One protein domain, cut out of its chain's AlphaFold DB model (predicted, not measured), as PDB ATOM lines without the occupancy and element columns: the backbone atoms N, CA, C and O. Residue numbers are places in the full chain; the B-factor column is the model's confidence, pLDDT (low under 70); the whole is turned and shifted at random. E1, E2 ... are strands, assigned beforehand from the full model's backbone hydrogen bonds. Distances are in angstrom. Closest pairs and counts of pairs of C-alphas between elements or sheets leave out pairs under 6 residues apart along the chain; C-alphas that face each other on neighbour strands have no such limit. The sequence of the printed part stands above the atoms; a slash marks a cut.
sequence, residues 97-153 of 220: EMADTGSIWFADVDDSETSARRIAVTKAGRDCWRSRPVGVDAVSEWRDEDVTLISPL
ATOM      1  N   GLU A  97     -10.993 -34.459   8.834       81.94
ATOM      2  CA  GLU A  97     -10.733 -35.906   8.889       81.94
ATOM      3  C   GLU A  97      -9.513 -36.312   9.737       81.94
ATOM      4  O   GLU A  97      -9.377 -37.476  10.116       81.94
ATOM      5  N   MET A  98      -8.614 -35.369  10.028       76.69
ATOM      6  CA  MET A  98      -7.372 -35.594  10.774       76.69
ATOM      7  C   MET A  98      -7.464 -35.114  12.227       76.69
ATOM      8  O   MET A  98      -6.532 -35.334  12.998       76.69
ATOM      9  N   ALA A  99      -8.563 -34.458  12.607       80.12
ATOM     10  CA  ALA A  99      -8.799 -34.053  13.982       80.12
ATOM     11  C   ALA A  99      -9.146 -35.268  14.855       80.12
ATOM     12  O   ALA A  99      -9.988 -36.098  14.496       80.12
ATOM     13  N   ASP A 100      -8.535 -35.348  16.037       80.38
ATOM     14  CA  ASP A 100      -8.825 -36.411  16.995       80.38
ATOM     15  C   ASP A 100     -10.269 -36.320  17.498       80.38
ATOM     16  O   ASP A 100     -10.793 -35.235  17.765       80.38
ATOM     17  N   THR A 101     -10.923 -37.470  17.684       81.38
ATOM     18  CA  THR A 101     -12.241 -37.508  18.334       81.38
ATOM     19  C   THR A 101     -12.137 -36.951  19.755       81.38
ATOM     20  O   THR A 101     -11.252 -37.328  20.517       81.38
ATOM     21  N   GLY A 102     -13.050 -36.049  20.111       72.62
ATOM     22  CA  GLY A 102     -13.046 -35.291  21.360       72.62
ATOM     23  C   GLY A 102     -12.291 -33.961  21.286       72.62
ATOM     24  O   GLY A 102     -12.413 -33.164  22.214       72.62
ATOM     25  N   SER A 103     -11.556 -33.681  20.202       75.25
ATOM     26  CA  SER A 103     -10.943 -32.364  20.006       75.25
ATOM     27  C   SER A 103     -12.004 -31.295  19.743       75.25
ATOM     28  O   SER A 103     -13.036 -31.551  19.111       75.25
ATOM     29  N   ILE A 104     -11.749 -30.089  20.249       80.50
ATOM     30  CA  ILE A 104     -12.610 -28.921  20.069       80.50
ATOM     31  C   ILE A 104     -11.857 -27.917  19.206       80.50
ATOM     32  O   ILE A 104     -10.667 -27.684  19.410       80.50
ATOM     33  N   TRP A 105     -12.553 -27.323  18.248       84.62
ATOM     34  CA  TRP A 105     -11.983 -26.403  17.275       84.62
ATOM     35  C   TRP A 105     -12.880 -25.190  17.097       84.62
ATOM     36  O   TRP A 105     -14.101 -25.297  17.193       84.62
ATOM     37  N   PHE A 106     -12.280 -24.045  16.785       82.19
ATOM     38  CA  PHE A 106     -13.002 -23.010  16.062       82.19
ATOM     39  C   PHE A 106     -13.069 -23.404  14.594       82.19
ATOM     40  O   PHE A 106     -12.046 -23.731  13.988       82.19
ATOM     41  N   ALA A 107     -14.269 -23.360  14.026       85.06
ATOM     42  CA  ALA A 107     -14.497 -23.694  12.635       85.06
ATOM     43  C   ALA A 107     -15.561 -22.799  11.997       85.06
ATOM     44  O   ALA A 107     -16.433 -22.246  12.675       85.06
ATOM     45  N   ASP A 108     -15.482 -22.692  10.676       83.62
ATOM     46  CA  ASP A 108     -16.628 -22.335   9.849       83.62
ATOM     47  C   ASP A 108     -17.326 -23.630   9.419       83.62
ATOM     48  O   ASP A 108     -16.647 -24.611   9.112       83.62
ATOM     49  N   VAL A 109     -18.655 -23.637   9.402       86.50
ATOM     50  CA  VAL A 109     -19.471 -24.781   8.982       86.50
ATOM     51  C   VAL A 109     -20.507 -24.357   7.944       86.50
ATOM     52  O   VAL A 109     -21.051 -23.252   8.047       86.50
ATOM     53  N   ASP A 110     -20.744 -25.196   6.938       86.56
ATOM     54  CA  ASP A 110     -21.682 -24.946   5.837       86.56
ATOM     55  C   ASP A 110     -22.127 -26.274   5.194       86.56
ATOM     56  O   ASP A 110     -21.313 -26.935   4.557       86.56
ATOM     57  N   ASP A 111     -23.400 -26.656   5.356       85.12
ATOM     58  CA  ASP A 111     -23.999 -27.878   4.781       85.12
ATOM     59  C   ASP A 111     -24.984 -27.579   3.631       85.12
ATOM     60  O   ASP A 111     -25.840 -28.399   3.296       85.12
ATOM     61  N   SER A 112     -24.874 -26.394   3.014       80.50
ATOM     62  CA  SER A 112     -25.783 -25.813   2.009       80.50
ATOM     63  C   SER A 112     -27.161 -25.356   2.506       80.50
ATOM     64  O   SER A 112     -27.759 -24.480   1.872       80.50
ATOM     65  N   GLU A 113     -27.657 -25.873   3.633       79.69
ATOM     66  CA  GLU A 113     -28.913 -25.428   4.255       79.69
ATOM     67  C   GLU A 113     -28.655 -24.431   5.392       79.69
ATOM     68  O   GLU A 113     -29.386 -23.450   5.560       79.69
ATOM     69  N   THR A 114     -27.582 -24.652   6.145       80.44
ATOM     70  CA  THR A 114     -27.187 -23.884   7.317       80.44
ATOM     71  C   THR A 114     -25.706 -23.550   7.230       80.44
ATOM     72  O   THR A 114     -24.866 -24.410   6.986       80.44
ATOM     73  N   SER A 115     -25.365 -22.291   7.502       81.88
ATOM     74  CA  SER A 115     -23.972 -21.878   7.651       81.88
ATOM     75  C   SER A 115     -23.764 -21.107   8.945       81.88
ATOM     76  O   SER A 115     -24.617 -20.336   9.392       81.88
ATOM     77  N   ALA A 116     -22.607 -21.317   9.558       77.62
ATOM     78  CA  ALA A 116     -22.183 -20.590  10.738       77.62
ATOM     79  C   ALA A 116     -20.669 -20.399  10.705       77.62
ATOM     80  O   ALA A 116     -19.919 -21.264  10.263       77.62
ATOM     81  N   ARG A 117     -20.209 -19.234  11.156       77.94
ATOM     82  CA  ARG A 117     -18.792 -18.867  11.099       77.94
ATOM     83  C   ARG A 117     -18.211 -18.721  12.486       77.94
ATOM     84  O   ARG A 117     -18.869 -18.168  13.367       77.94
ATOM     85  N   ARG A 118     -16.958 -19.145  12.642       70.75
ATOM     86  CA  ARG A 118     -16.176 -19.036  13.884       70.75
ATOM     87  C   ARG A 118     -16.899 -19.600  15.107       70.75
ATOM     88  O   ARG A 118     -16.866 -19.008  16.185       70.75
ATOM     89  N   ILE A 119     -17.549 -20.743  14.943       76.69
ATOM     90  CA  ILE A 119     -18.209 -21.433  16.047       76.69
ATOM     91  C   ILE A 119     -17.287 -22.493  16.643       76.69
ATOM     92  O   ILE A 119     -16.397 -23.008  15.968       76.69
ATOM     93  N   ALA A 120     -17.515 -22.831  17.909       81.56
ATOM     94  CA  ALA A 120     -16.889 -23.995  18.509       81.56
ATOM     95  C   ALA A 120     -17.574 -25.270  17.992       81.56
ATOM     96  O   ALA A 120     -18.793 -25.423  18.105       81.56
ATOM     97  N   VAL A 121     -16.782 -26.186  17.448       86.12
ATOM     98  CA  VAL A 121     -17.208 -27.520  17.016       86.12
ATOM     99  C   VAL A 121     -16.396 -28.571  17.758       86.12
ATOM    100  O   VAL A 121     -15.222 -28.368  18.058       86.12
ATOM    101  N   THR A 122     -17.016 -29.705  18.067       86.88
ATOM    102  CA  THR A 122     -16.336 -30.861  18.671       86.88
ATOM    103  C   THR A 122     -16.356 -32.031  17.701       86.88
ATOM    104  O   THR A 122     -17.423 -32.368  17.184       86.88
ATOM    105  N   LYS A 123     -15.210 -32.685  17.485       88.94
ATOM    106  CA  LYS A 123     -15.135 -33.922  16.696       88.94
ATOM    107  C   LYS A 123     -15.780 -35.055  17.495       88.94
ATOM    108  O   LYS A 123     -15.213 -35.525  18.475       88.94
ATOM    109  N   ALA A 124     -16.975 -35.488  17.112       83.69
ATOM    110  CA  ALA A 124     -17.726 -36.537  17.809       83.69
ATOM    111  C   ALA A 124     -17.427 -37.950  17.274       83.69
ATOM    112  O   ALA A 124     -17.680 -38.936  17.963       83.69
ATOM    113  N   GLY A 125     -16.869 -38.060  16.067       85.44
ATOM    114  CA  GLY A 125     -16.449 -39.324  15.469       85.44
ATOM    115  C   GLY A 125     -15.727 -39.116  14.142       85.44
ATOM    116  O   GLY A 125     -15.426 -37.985  13.777       85.44
ATOM    117  N   ARG A 126     -15.471 -40.206  13.405       86.31
ATOM    118  CA  ARG A 126     -14.628 -40.207  12.190       86.31
ATOM    119  C   ARG A 126     -15.019 -39.160  11.147       86.31
ATOM    120  O   ARG A 126     -14.126 -38.584  10.558       86.31
ATOM    121  N   ASP A 127     -16.312 -38.910  10.979       91.44
ATOM    122  CA  ASP A 127     -16.890 -37.983   9.994       91.44
ATOM    123  C   ASP A 127     -18.105 -37.260  10.607       91.44
ATOM    124  O   ASP A 127     -19.169 -37.125  10.014       91.44
ATOM    125  N   CYS A 128     -18.005 -36.935  11.897       91.12
ATOM    126  CA  CYS A 128     -19.094 -36.301  12.628       91.12
ATOM    127  C   CYS A 128     -18.534 -35.222  13.541       91.12
ATOM    128  O   CYS A 128     -17.720 -35.493  14.431       91.12
ATOM    129  N   TRP A 129     -19.016 -34.012  13.327       92.75
ATOM    130  CA  TRP A 129     -18.777 -32.844  14.146       92.75
ATOM    131  C   TRP A 129     -20.077 -32.399  14.763       92.75
ATOM    132  O   TRP A 129     -21.136 -32.508  14.158       92.75
ATOM    133  N   ARG A 130     -19.993 -31.865  15.972       89.19
ATOM    134  CA  ARG A 130     -21.145 -31.295  16.654       89.19
ATOM    135  C   ARG A 130     -20.891 -29.841  16.944       89.19
ATOM    136  O   ARG A 130     -19.861 -29.492  17.519       89.19
ATOM    137  N   SER A 131     -21.863 -29.021  16.585       84.69
ATOM    138  CA  SER A 131     -21.986 -27.671  17.106       84.69
ATOM    139  C   SER A 131     -23.383 -27.484  17.672       84.69
ATOM    140  O   SER A 131     -24.305 -28.242  17.373       84.69
ATOM    141  N   ARG A 132     -23.555 -26.477  18.519       69.50
ATOM    142  CA  ARG A 132     -24.890 -26.026  18.890       69.50
ATOM    143  C   ARG A 132     -25.037 -24.598  18.381       69.50
ATOM    144  O   ARG A 132     -24.322 -23.729  18.884       69.50
ATOM    145  N   PRO A 133     -25.884 -24.350  17.369       55.84
ATOM    146  CA  PRO A 133     -26.173 -22.996  16.933       55.84
ATOM    147  C   PRO A 133     -26.696 -22.175  18.113       55.84
ATOM    148  O   PRO A 133     -27.489 -22.658  18.925       55.84
ATOM    149  N   VAL A 134     -26.243 -20.928  18.220       46.41
ATOM    150  CA  VAL A 134     -26.724 -20.006  19.254       46.41
ATOM    151  C   VAL A 134     -28.222 -19.763  19.030       46.41
ATOM    152  O   VAL A 134     -28.628 -19.409  17.928       46.41
ATOM    153  N   GLY A 135     -29.042 -19.970  20.066       44.31
ATOM    154  CA  GLY A 135     -30.482 -19.679  20.033       44.31
ATOM    155  C   GLY A 135     -31.406 -20.832  19.620       44.31
ATOM    156  O   GLY A 135     -32.610 -20.616  19.512       44.31
ATOM    157  N   VAL A 136     -30.891 -22.054  19.423       54.84
ATOM    158  CA  VAL A 136     -31.718 -23.233  19.105       54.84
ATOM    159  C   VAL A 136     -31.349 -24.403  20.016       54.84
ATOM    160  O   VAL A 136     -30.177 -24.718  20.213       54.84
ATOM    161  N   ASP A 137     -32.349 -25.090  20.569       59.69
ATOM    162  CA  ASP A 137     -32.110 -26.231  21.461       59.69
ATOM    163  C   ASP A 137     -31.584 -27.488  20.740       59.69
ATOM    164  O   ASP A 137     -31.222 -28.466  21.397       59.69
ATOM    165  N   ALA A 138     -31.472 -27.466  19.414       70.81
ATOM    166  CA  ALA A 138     -30.959 -28.574  18.622       70.81
ATOM    167  C   ALA A 138     -29.421 -28.573  18.552       70.81
ATOM    168  O   ALA A 138     -28.792 -27.530  18.391       70.81
ATOM    169  N   VAL A 139     -28.814 -29.758  18.660       75.38
ATOM    170  CA  VAL A 139     -27.409 -29.982  18.288       75.38
ATOM    171  C   VAL A 139     -27.364 -30.169  16.776       75.38
ATOM    172  O   VAL A 139     -28.066 -31.035  16.257       75.38
ATOM    173  N   SER A 140     -26.554 -29.371  16.088       84.88
ATOM    174  CA  SER A 140     -26.267 -29.555  14.668       84.88
ATOM    175  C   SER A 140     -25.115 -30.537  14.510       84.88
ATOM    176  O   SER A 140     -24.096 -30.437  15.205       84.88
ATOM    177  N   GLU A 141     -25.287 -31.488  13.601       91.69
ATOM    178  CA  GLU A 141     -24.245 -32.426  13.206       91.69
ATOM    179  C   GLU A 141     -23.720 -32.038  11.824       91.69
ATOM    180  O   GLU A 141     -24.507 -31.690  10.951       91.69
ATOM    181  N   TRP A 142     -22.404 -32.098  11.644       92.25
ATOM    182  CA  TRP A 142     -21.719 -31.719  10.408       92.25
ATOM    183  C   TRP A 142     -20.758 -32.824   9.991       92.25
ATOM    184  O   TRP A 142     -20.205 -33.524  10.851       92.25
ATOM    185  N   ARG A 143     -20.528 -32.974   8.690       92.44
ATOM    186  CA  ARG A 143     -19.510 -33.878   8.146       92.44
ATOM    187  C   ARG A 143     -18.177 -33.169   7.994       92.44
ATOM    188  O   ARG A 143     -18.090 -31.952   8.105       92.44
ATOM    189  N   ASP A 144     -17.128 -33.931   7.715       91.19
ATOM    190  CA  ASP A 144     -15.813 -33.363   7.427       91.19
ATOM    191  C   ASP A 144     -15.844 -32.411   6.224       91.19
ATOM    192  O   ASP A 144     -15.167 -31.390   6.235       91.19
ATOM    193  N   GLU A 145     -16.666 -32.698   5.216       86.75
ATOM    194  CA  GLU A 145     -16.826 -31.833   4.039       86.75
ATOM    195  C   GLU A 145     -17.500 -30.486   4.348       86.75
ATOM    196  O   GLU A 145     -17.213 -29.494   3.675       86.75
ATOM    197  N   ASP A 146     -18.315 -30.430   5.404       90.19
ATOM    198  CA  ASP A 146     -19.061 -29.235   5.810       90.19
ATOM    199  C   ASP A 146     -18.242 -28.328   6.741       90.19
ATOM    200  O   ASP A 146     -18.664 -27.219   7.059       90.19
ATOM    201  N   VAL A 147     -17.086 -28.790   7.234       86.38
ATOM    202  CA  VAL A 147     -16.322 -28.129   8.300       86.38
ATOM    203  C   VAL A 147     -15.012 -27.572   7.754       86.38
ATOM    204  O   VAL A 147     -14.217 -28.240   7.106       86.38
ATOM    205  N   THR A 148     -14.719 -26.318   8.073       83.75
ATOM    206  CA  THR A 148     -13.398 -25.722   7.878       83.75
ATOM    207  C   THR A 148     -12.798 -25.393   9.232       83.75
ATOM    208  O   THR A 148     -13.211 -24.428   9.875       83.75
ATOM    209  N   LEU A 149     -11.762 -26.130   9.629       84.00
ATOM    210  CA  LEU A 149     -11.025 -25.849  10.858       84.00
ATOM    211  C   LEU A 149     -10.214 -24.550  10.737       84.00
ATOM    212  O   LEU A 149      -9.469 -24.341   9.774       84.00
ATOM    213  N   ILE A 150     -10.371 -23.674  11.729       72.75
ATOM    214  CA  ILE A 150      -9.653 -22.400  11.851       72.75
ATOM    215  C   ILE A 150      -8.488 -22.565  12.822       72.75
ATOM    216  O   ILE A 150      -7.349 -22.271  12.464       72.75
ATOM    217  N   SER A 151      -8.772 -23.030  14.039       69.44
ATOM    218  CA  SER A 151      -7.757 -23.284  15.061       69.44
ATOM    219  C   SER A 151      -8.253 -24.281  16.108       69.44
ATOM    220  O   SER A 151      -9.446 -24.277  16.443       69.44
ATOM    221  N   PRO A 152      -7.372 -25.141  16.642       72.31
ATOM    222  CA  PRO A 152      -7.743 -26.001  17.746       72.31
ATOM    223  C   PRO A 152      -7.906 -25.155  19.002       72.31
ATOM    224  O   PRO A 152      -7.112 -24.259  19.300       72.31
ATOM    225  N   LEU A 153      -8.924 -25.478  19.791       67.56
ATOM    226  CA  LEU A 153      -8.936 -25.082  21.187       67.56
ATOM    227  C   LEU A 153      -7.954 -26.001  21.904       67.56
ATOM    228  O   LEU A 153      -8.295 -27.125  22.266       67.56
TER     229      LEU A 153
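What this domain is: This is residues 97 to 153 of the 220 residues of an uncharacterized protein of Corynebacterium sp. HMSC08A12 (UniProt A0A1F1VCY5). One small, strongly twisted sheet folds back on itself like an open barrel: the long strand E2 bends as the hinge, and E4 and E3 face E1 and E5. The 57 printed residues, class all strand, hold five named strands, E1 to E5 along the chain, in the antiparallel order E4 E3 E2 E1 E5; E1 to E4 form a meander, each the antiparallel neighbour of the one before. It is compact, radius of gyration of the C-alphas 10.1 A, spanning 27 by 20 by 18 A.

How they stand to each other: E1, residues 104 to 110, forms a hairpin with E2, residues 115 to 125, with N 107 and O 119 2.9 A apart. E2 bends by 104 degrees at residue 118. E2 and E3, residues 128 to 131, form a hairpin, N 122 to O 130 2.9 A. E3 and E4, residues 140 to 142, form another, N 140 to O 131 2.8 A. E5, residues 147 to 152, is antiparallel to E1, N 148 to O 108 2.8 A.

Where its parts are: E1, 17.3 A long, begins at C-alpha 104 (-12.610, -28.921, 20.069). E2 measures 20.5 A. E5, 12.9 A, ends at C-alpha 152 (-7.743, -26.001, 17.746).

The domain as a whole: The printed part has no cut and no long link. pLDDT is under 70 at residues 132 to 137, 151 and 153.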